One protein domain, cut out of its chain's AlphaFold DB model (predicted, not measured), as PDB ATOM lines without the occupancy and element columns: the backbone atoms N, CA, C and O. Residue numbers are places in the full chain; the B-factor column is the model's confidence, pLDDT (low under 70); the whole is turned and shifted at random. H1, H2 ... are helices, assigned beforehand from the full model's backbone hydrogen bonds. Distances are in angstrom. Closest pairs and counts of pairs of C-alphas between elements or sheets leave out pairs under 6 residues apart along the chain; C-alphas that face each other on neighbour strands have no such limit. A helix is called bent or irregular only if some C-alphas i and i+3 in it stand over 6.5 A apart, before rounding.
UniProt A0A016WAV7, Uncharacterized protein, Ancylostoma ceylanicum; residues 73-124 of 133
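This is residues 73 to 124 of the 133 residues of an uncharacterized protein of Ancylostoma ceylanicum (UniProt A0A016WAV7). The long helix H2 arches round one side of an open ring, kinked near residue 102, and the shorter H1 packs on it as the other half of a helical hairpin. The loop of residues 82 to 94 swings out between these two helices, and the small H3 near the end of the printed part curves back to the side of the ring opposite the arch; residues 112 to 117, at the far turn of the arch, stick out. The printed part has 52 residues with three named helices, in the order H1, H2, H3, and no named strand, and the class is all helix. It is compact, with a radius of gyration of the C-alphas of 10.9 A, and the C-alphas span 29 by 23 by 14 A.

The longest helix is H2, residues 95 to 115, which has a kink of 97 degrees near residue 102. It is irregular: C-alphas 99 and 102 are 8.2 A apart, and its line is a rough one. H1, residues 73 to 81, touches H2, with 11 pairs of C-alphas within 8 A. Their closest C-alphas are those of Leu 76 and Cys 105, 5.4 A apart. The two helices run opposite ways at a shallow tilt of 33 degrees, only just short of steep, and they form a helical hairpin. Their centres are 9.4 A apart. H3, residues 120 to 123, touches no helix; it is apart from H1 and apart from H2. In H1 every O i to N i+4 pair is within hydrogen-bond range, in H2 10 of 17 are, and H3 is too short for such a pair.

H2 begins with C-alpha 95 of Pro 95 at (-21.335, 89.152, 32.783) and ends with C-alpha 115 of Leu 115 at (-37.635, 95.793, 48.028), 23.3 A from first to last C-alpha. H1 begins at Ser 73, with its C-alpha at (-27.056, 108.073, 37.913), and measures 12.2 A to the C-alpha of Thr 81. H3 has four residues, from Ser 120 to Lys 123, and its last C-alpha is at (-24.782, 89.683, 48.316).

The two C-alphas farthest apart are those of Phe 86 and Ile 114, at 29.7 A. The link from H1 to H2 is long, with 13 residues, and its C-alphas lie 9 to 15 A from the mean of the C-alphas. The link from H2 to H3 is tight, with 4 residues. Residues 112 to 117, of which 112 to 115 belong to H2, stand free. The printed part has no cut. The mean pLDDT of the printed part is 83.4, and the model's confidence is low, under 70, at residues 83 to 87.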
ATOM      1  N   SER A  73     -28.425 107.709  38.285       88.50
ATOM      2  CA  SER A  73     -27.056 108.073  37.913       88.50
ATOM      3  C   SER A  73     -26.008 107.273  38.691       88.50
ATOM      4  O   SER A  73     -24.988 106.884  38.121       88.50
ATOM      5  N   GLU A  74     -26.266 106.982  39.965       88.12
ATOM      6  CA  GLU A  74     -25.379 106.193  40.818       88.12
ATOM      7  C   GLU A  74     -25.388 104.723  40.410       88.12
ATOM      8  O   GLU A  74     -24.324 104.133  40.217       88.12
ATOM      9  N   VAL A  75     -26.572 104.146  40.187       88.94
ATOM     10  CA  VAL A  75     -26.709 102.762  39.708       88.94
ATOM     11  C   VAL A  75     -26.010 102.595  38.356       88.94
ATOM     12  O   VAL A  75     -25.243 101.648  38.171       88.94
ATOM     13  N   LEU A  76     -26.179 103.550  37.437       91.31
ATOM     14  CA  LEU A  76     -25.528 103.521  36.129       91.31
ATOM     15  C   LEU A  76     -24.006 103.624  36.249       91.31
ATOM     16  O   LEU A  76     -23.282 102.881  35.586       91.31
ATOM     17  N   LYS A  77     -23.514 104.529  37.105       90.81
ATOM     18  CA  LYS A  77     -22.083 104.672  37.395       90.81
ATOM     19  C   LYS A  77     -21.516 103.351  37.908       90.81
ATOM     20  O   LYS A  77     -20.514 102.885  37.372       90.81
ATOM     21  N   HIS A  78     -22.179 102.718  38.875       87.75
ATOM     22  CA  HIS A  78     -21.751 101.432  39.423       87.75
ATOM     23  C   HIS A  78     -21.730 100.328  38.364       87.75
ATOM     24  O   HIS A  78     -20.713  99.643  38.227       87.75
ATOM     25  N   LEU A  79     -22.782 100.212  37.553       87.44
ATOM     26  CA  LEU A  79     -22.839  99.243  36.456       87.44
ATOM     27  C   LEU A  79     -21.698  99.441  35.453       87.44
ATOM     28  O   LEU A  79     -21.026  98.475  35.108       87.44
ATOM     29  N   LYS A  80     -21.409 100.686  35.047       87.00
ATOM     30  CA  LYS A  80     -20.316 100.996  34.106       87.00
ATOM     31  C   LYS A  80     -18.923 100.770  34.694       87.00
ATOM     32  O   LYS A  80     -18.004 100.416  33.963       87.00
ATOM     33  N   THR A  81     -18.753 100.957  36.001       86.25
ATOM     34  CA  THR A  81     -17.478 100.680  36.690       86.25
ATOM     35  C   THR A  81     -17.258  99.203  37.007       86.25
ATOM     36  O   THR A  81     -16.139  98.810  37.344       86.25
ATOM     37  N   THR A  82     -18.300  98.373  36.911       80.62
ATOM     38  CA  THR A  82     -18.193  96.942  37.193       80.62
ATOM     39  C   THR A  82     -17.388  96.289  36.073       80.62
ATOM     40  O   THR A  82     -17.874  96.118  34.956       80.62
ATOM     41  N   LYS A  83     -16.125  95.944  36.355       67.81
ATOM     42  CA  LYS A  83     -15.280  95.199  35.412       67.81
ATOM     43  C   LYS A  83     -15.965  93.875  35.088       67.81
ATOM     44  O   LYS A  83     -16.436  93.202  36.003       67.81
ATOM     45  N   GLY A  84     -16.003  93.509  33.805       64.56
ATOM     46  CA  GLY A  84     -16.531  92.223  33.359       64.56
ATOM     47  C   GLY A  84     -15.853  91.091  34.127       64.56
ATOM     48  O   GLY A  84     -14.681  90.798  33.909       64.56
ATOM     49  N   LEU A  85     -16.572  90.511  35.084       64.19
ATOM     50  CA  LEU A  85     -16.110  89.348  35.824       64.19
ATOM     51  C   LEU A  85     -16.070  88.163  34.854       64.19
ATOM     52  O   LEU A  85     -16.963  88.005  34.032       64.19
ATOM     53  N   PHE A  86     -15.058  87.306  34.958       63.12
ATOM     54  CA  PHE A  86     -15.007  86.048  34.199       63.12
ATOM     55  C   PHE A  86     -15.884  84.948  34.823       63.12
ATOM     56  O   PHE A  86     -15.964  83.836  34.309       63.12
ATOM     57  N   SER A  87     -16.532  85.245  35.952       68.94
ATOM     58  CA  SER A  87     -17.349  84.313  36.720       68.94
ATOM     59  C   SER A  87     -18.815  84.716  36.693       68.94
ATOM     60  O   SER A  87     -19.150  85.885  36.880       68.94
ATOM     61  N   ILE A  88     -19.684  83.722  36.538       74.69
ATOM     62  CA  ILE A  88     -21.124  83.880  36.717       74.69
ATOM     63  C   ILE A  88     -21.432  84.305  38.163       74.69
ATOM     64  O   ILE A  88     -20.866  83.751  39.110       74.69
ATOM     65  N   THR A  89     -22.295  85.304  38.340       76.25
ATOM     66  CA  THR A  89     -22.774  85.730  39.662       76.25
ATOM     67  C   THR A  89     -23.757  84.715  40.244       76.25
ATOM     68  O   THR A  89     -24.249  83.823  39.553       76.25
ATOM     69  N   ALA A  90     -24.039  84.820  41.547       81.69
ATOM     70  CA  ALA A  90     -24.925  83.889  42.253       81.69
ATOM     71  C   ALA A  90     -26.376  83.885  41.728       81.69
ATOM     72  O   ALA A  90     -27.121  82.946  41.990       81.69
ATOM     73  N   ASP A  91     -26.767  84.916  40.985       82.56
ATOM     74  CA  ASP A  91     -28.047  85.029  40.285       82.56
ATOM     75  C   ASP A  91     -28.074  84.320  38.921       82.56
ATOM     76  O   ASP A  91     -29.118  84.274  38.273       82.56
ATOM     77  N   GLY A  92     -26.948  83.760  38.476       83.56
ATOM     78  CA  GLY A  92     -26.846  83.104  37.178       83.56
ATOM     79  C   GLY A  92     -26.794  84.076  35.999       83.56
ATOM     80  O   GLY A  92     -26.845  83.617  34.859       83.56
ATOM     81  N   ILE A  93     -26.695  85.390  36.231       83.19
ATOM     82  CA  ILE A  93     -26.683  86.384  35.153       83.19
ATOM     83  C   ILE A  93     -25.293  86.406  34.499       83.19
ATOM     84  O   ILE A  93     -24.287  86.634  35.178       83.19
ATOM     85  N   PRO A  94     -25.197  86.179  33.175       83.31
ATOM     86  CA  PRO A  94     -23.929  86.279  32.472       83.31
ATOM     87  C   PRO A  94     -23.336  87.701  32.528       83.31
ATOM     88  O   PRO A  94     -24.055  88.671  32.278       83.31
ATOM     89  N   PRO A  95     -22.013  87.851  32.726       80.38
ATOM     90  CA  PRO A  95     -21.335  89.152  32.783       80.38
ATOM     91  C   PRO A  95     -21.523  90.030  31.537       80.38
ATOM     92  O   PRO A  95     -21.466  91.252  31.629       80.38
ATOM     93  N   PHE A  96     -21.795  89.424  30.375       83.19
ATOM     94  CA  PHE A  96     -22.093  90.138  29.129       83.19
ATOM     95  C   PHE A  96     -23.274  91.110  29.266       83.19
ATOM     96  O   PHE A  96     -23.285  92.146  28.606       83.19
ATOM     97  N   PHE A  97     -24.233  90.840  30.158       84.38
ATOM     98  CA  PHE A  97     -25.361  91.743  30.386       84.38
ATOM     99  C   PHE A  97     -24.930  93.130  30.880       84.38
ATOM    100  O   PHE A  97     -25.612  94.106  30.579       84.38
ATOM    101  N   LEU A  98     -23.767  93.257  31.529       83.62
ATOM    102  CA  LEU A  98     -23.212  94.552  31.945       83.62
ATOM    103  C   LEU A  98     -22.930  95.492  30.760       83.62
ATOM    104  O   LEU A  98     -22.896  96.705  30.944       83.62
ATOM    105  N   THR A  99     -22.795  94.969  29.534       86.50
ATOM    106  CA  THR A  99     -22.677  95.801  28.321       86.50
ATOM    107  C   THR A  99     -23.956  96.591  28.021       86.50
ATOM    108  O   THR A  99     -23.889  97.654  27.413       86.50
ATOM    109  N   PHE A 100     -25.109  96.136  28.523       88.75
ATOM    110  CA  PHE A 100     -26.399  96.822  28.427       88.75
ATOM    111  C   PHE A 100     -26.706  97.664  29.674       88.75
ATOM    112  O   PHE A 100     -27.874  97.863  30.010       88.75
ATOM    113  N   ALA A 101     -25.679  98.161  30.376       88.19
ATOM    114  CA  ALA A 101     -25.821  98.943  31.607       88.19
ATOM    115  C   ALA A 101     -26.840 100.091  31.493       88.19
ATOM    116  O   ALA A 101     -27.625 100.296  32.418       88.19
ATOM    117  N   ASP A 102     -26.872 100.792  30.354       90.62
ATOM    118  CA  ASP A 102     -27.810 101.898  30.106       90.62
ATOM    119  C   ASP A 102     -29.283 101.446  30.122       90.62
ATOM    120  O   ASP A 102     -30.157 102.206  30.528       90.62
ATOM    121  N   TYR A 103     -29.567 100.194  29.757       90.81
ATOM    122  CA  TYR A 103     -30.917  99.621  29.787       90.81
ATOM    123  C   TYR A 103     -31.224  98.906  31.107       90.81
ATOM    124  O   TYR A 103     -32.374  98.883  31.544       90.81
ATOM    125  N   LEU A 104     -30.214  98.323  31.759       88.62
ATOM    126  CA  LEU A 104     -30.374  97.590  33.020       88.62
ATOM    127  C   LEU A 104     -30.507  98.501  34.238       88.62
ATOM    128  O   LEU A 104     -31.111  98.109  35.236       88.62
ATOM    129  N   CYS A 105     -29.975  99.719  34.172       91.12
ATOM    130  CA  CYS A 105     -29.989 100.639  35.300       91.12
ATOM    131  C   CYS A 105     -31.414 100.949  35.800       91.12
ATOM    132  O   CYS A 105     -31.681 100.932  37.005       91.12
ATOM    133  N   GLN A 106     -32.362 101.158  34.882       90.06
ATOM    134  CA  GLN A 106     -33.750 101.482  35.216       90.06
ATOM    135  C   GLN A 106     -34.482 100.349  35.967       90.06
ATOM    136  O   GLN A 106     -35.004 100.616  37.057       90.06
ATOM    137  N   PRO A 107     -34.531  99.097  35.463       90.75
ATOM    138  CA  PRO A 107     -35.182  98.004  36.182       90.75
ATOM    139  C   PRO A 107     -34.480  97.670  37.502       90.75
ATOM    140  O   PRO A 107     -35.159  97.392  38.487       90.75
ATOM    141  N   LEU A 108     -33.148  97.757  37.569       88.50
ATOM    142  CA  LEU A 108     -32.402  97.503  38.807       88.50
ATOM    143  C   LEU A 108     -32.727  98.530  39.896       88.50
ATOM    144  O   LEU A 108     -32.948  98.157  41.047       88.50
ATOM    145  N   THR A 109     -32.831  99.806  39.524       89.06
ATOM    146  CA  THR A 109     -33.250 100.875  40.441       89.06
ATOM    147  C   THR A 109     -34.651 100.594  40.990       89.06
ATOM    148  O   THR A 109     -34.864 100.644  42.199       89.06
ATOM    149  N   HIS A 110     -35.594 100.210  40.120       88.69
ATOM    150  CA  HIS A 110     -36.956  99.852  40.529       88.69
ATOM    151  C   HIS A 110     -36.994  98.666  41.497       88.69
ATOM    152  O   HIS A 110     -37.675  98.732  42.516       88.69
ATOM    153  N   ILE A 111     -36.253  97.593  41.210       87.06
ATOM    154  CA  ILE A 111     -36.208  96.398  42.064       87.06
ATOM    155  C   ILE A 111     -35.705  96.753  43.469       87.06
ATOM    156  O   ILE A 111     -36.305  96.332  44.459       87.06
ATOM    157  N   CYS A 112     -34.643  97.555  43.571       83.38
ATOM    158  CA  CYS A 112     -34.087  97.965  44.860       83.38
ATOM    159  C   CYS A 112     -35.023  98.895  45.646       83.38
ATOM    160  O   CYS A 112     -35.099  98.770  46.867       83.38
ATOM    161  N   LEU A 113     -35.754  99.785  44.963       84.62
ATOM    162  CA  LEU A 113     -36.750 100.662  45.589       84.62
ATOM    163  C   LEU A 113     -37.957  99.873  46.110       84.62
ATOM    164  O   LEU A 113     -38.355 100.068  47.254       84.62
ATOM    165  N   ILE A 114     -38.497  98.939  45.318       85.06
ATOM    166  CA  ILE A 114     -39.640  98.093  45.715       85.06
ATOM    167  C   ILE A 114     -39.286  97.227  46.926       85.06
ATOM    168  O   ILE A 114     -40.087  97.066  47.842       85.06
ATOM    169  N   LEU A 115     -38.083  96.651  46.934       81.00
ATOM    170  CA  LEU A 115     -37.635  95.793  48.028       81.00
ATOM    171  C   LEU A 115     -37.183  96.587  49.262       81.00
ATOM    172  O   LEU A 115     -37.003  95.985  50.322       81.00
ATOM    173  N   GLY A 116     -36.921  97.893  49.122       79.62
ATOM    174  CA  GLY A 116     -36.271  98.727  50.140       79.62
ATOM    175  C   GLY A 116     -34.860  98.255  50.519       79.62
ATOM    176  O   GLY A 116     -34.275  98.731  51.488       79.62
ATOM    177  N   LYS A 117     -34.314  97.272  49.795       79.62
ATOM    178  CA  LYS A 117     -33.024  96.632  50.053       79.62
ATOM    179  C   LYS A 117     -32.489  95.982  48.785       79.62
ATOM    180  O   LYS A 117     -33.246  95.521  47.933       79.62
ATOM    181  N   VAL A 118     -31.169  95.844  48.717       80.62
ATOM    182  CA  VAL A 118     -30.517  95.040  47.678       80.62
ATOM    183  C   VAL A 118     -30.872  93.554  47.882       80.62
ATOM    184  O   VAL A 118     -30.712  93.056  49.008       80.62
ATOM    185  N   PRO A 119     -31.328  92.833  46.836       85.12
ATOM    186  CA  PRO A 119     -31.587  91.396  46.875       85.12
ATOM    187  C   PRO A 119     -30.470  90.599  47.555       85.12
ATOM    188  O   PRO A 119     -29.286  90.767  47.267       85.12
ATOM    189  N   SER A 120     -30.845  89.686  48.452       85.94
ATOM    190  CA  SER A 120     -29.892  88.868  49.214       85.94
ATOM    191  C   SER A 120     -29.026  87.971  48.326       85.94
ATOM    192  O   SER A 120     -27.889  87.679  48.684       85.94
ATOM    193  N   ILE A 121     -29.537  87.565  47.160       86.12
ATOM    194  CA  ILE A 121     -28.795  86.770  46.177       86.12
ATOM    195  C   ILE A 121     -27.584  87.526  45.616       86.12
ATOM    196  O   ILE A 121     -26.520  86.936  45.471       86.12
ATOM    197  N   TRP A 122     -27.696  88.841  45.412       81.69
ATOM    198  CA  TRP A 122     -26.600  89.682  44.916       81.69
ATOM    199  C   TRP A 122     -25.520  89.951  45.966       81.69
ATOM    200  O   TRP A 122     -24.438  90.420  45.633       81.69
ATOM    201  N   LYS A 123     -25.780  89.622  47.237       81.75
ATOM    202  CA  LYS A 123     -24.782  89.683  48.316       81.75
ATOM    203  C   LYS A 123     -23.911  88.425  48.394       81.75
ATOM    204  O   LYS A 123     -22.993  88.377  49.207       81.75
ATOM    205  N   LYS A 124     -24.210  87.392  47.599       82.25
ATOM    206  CA  LYS A 124     -23.465  86.128  47.578       82.25
ATOM    207  C   LYS A 124     -22.475  86.122  46.416       82.25
ATOM    208  O   LYS A 124     -22.848  86.402  45.281       82.25
TER     209      LYS A 124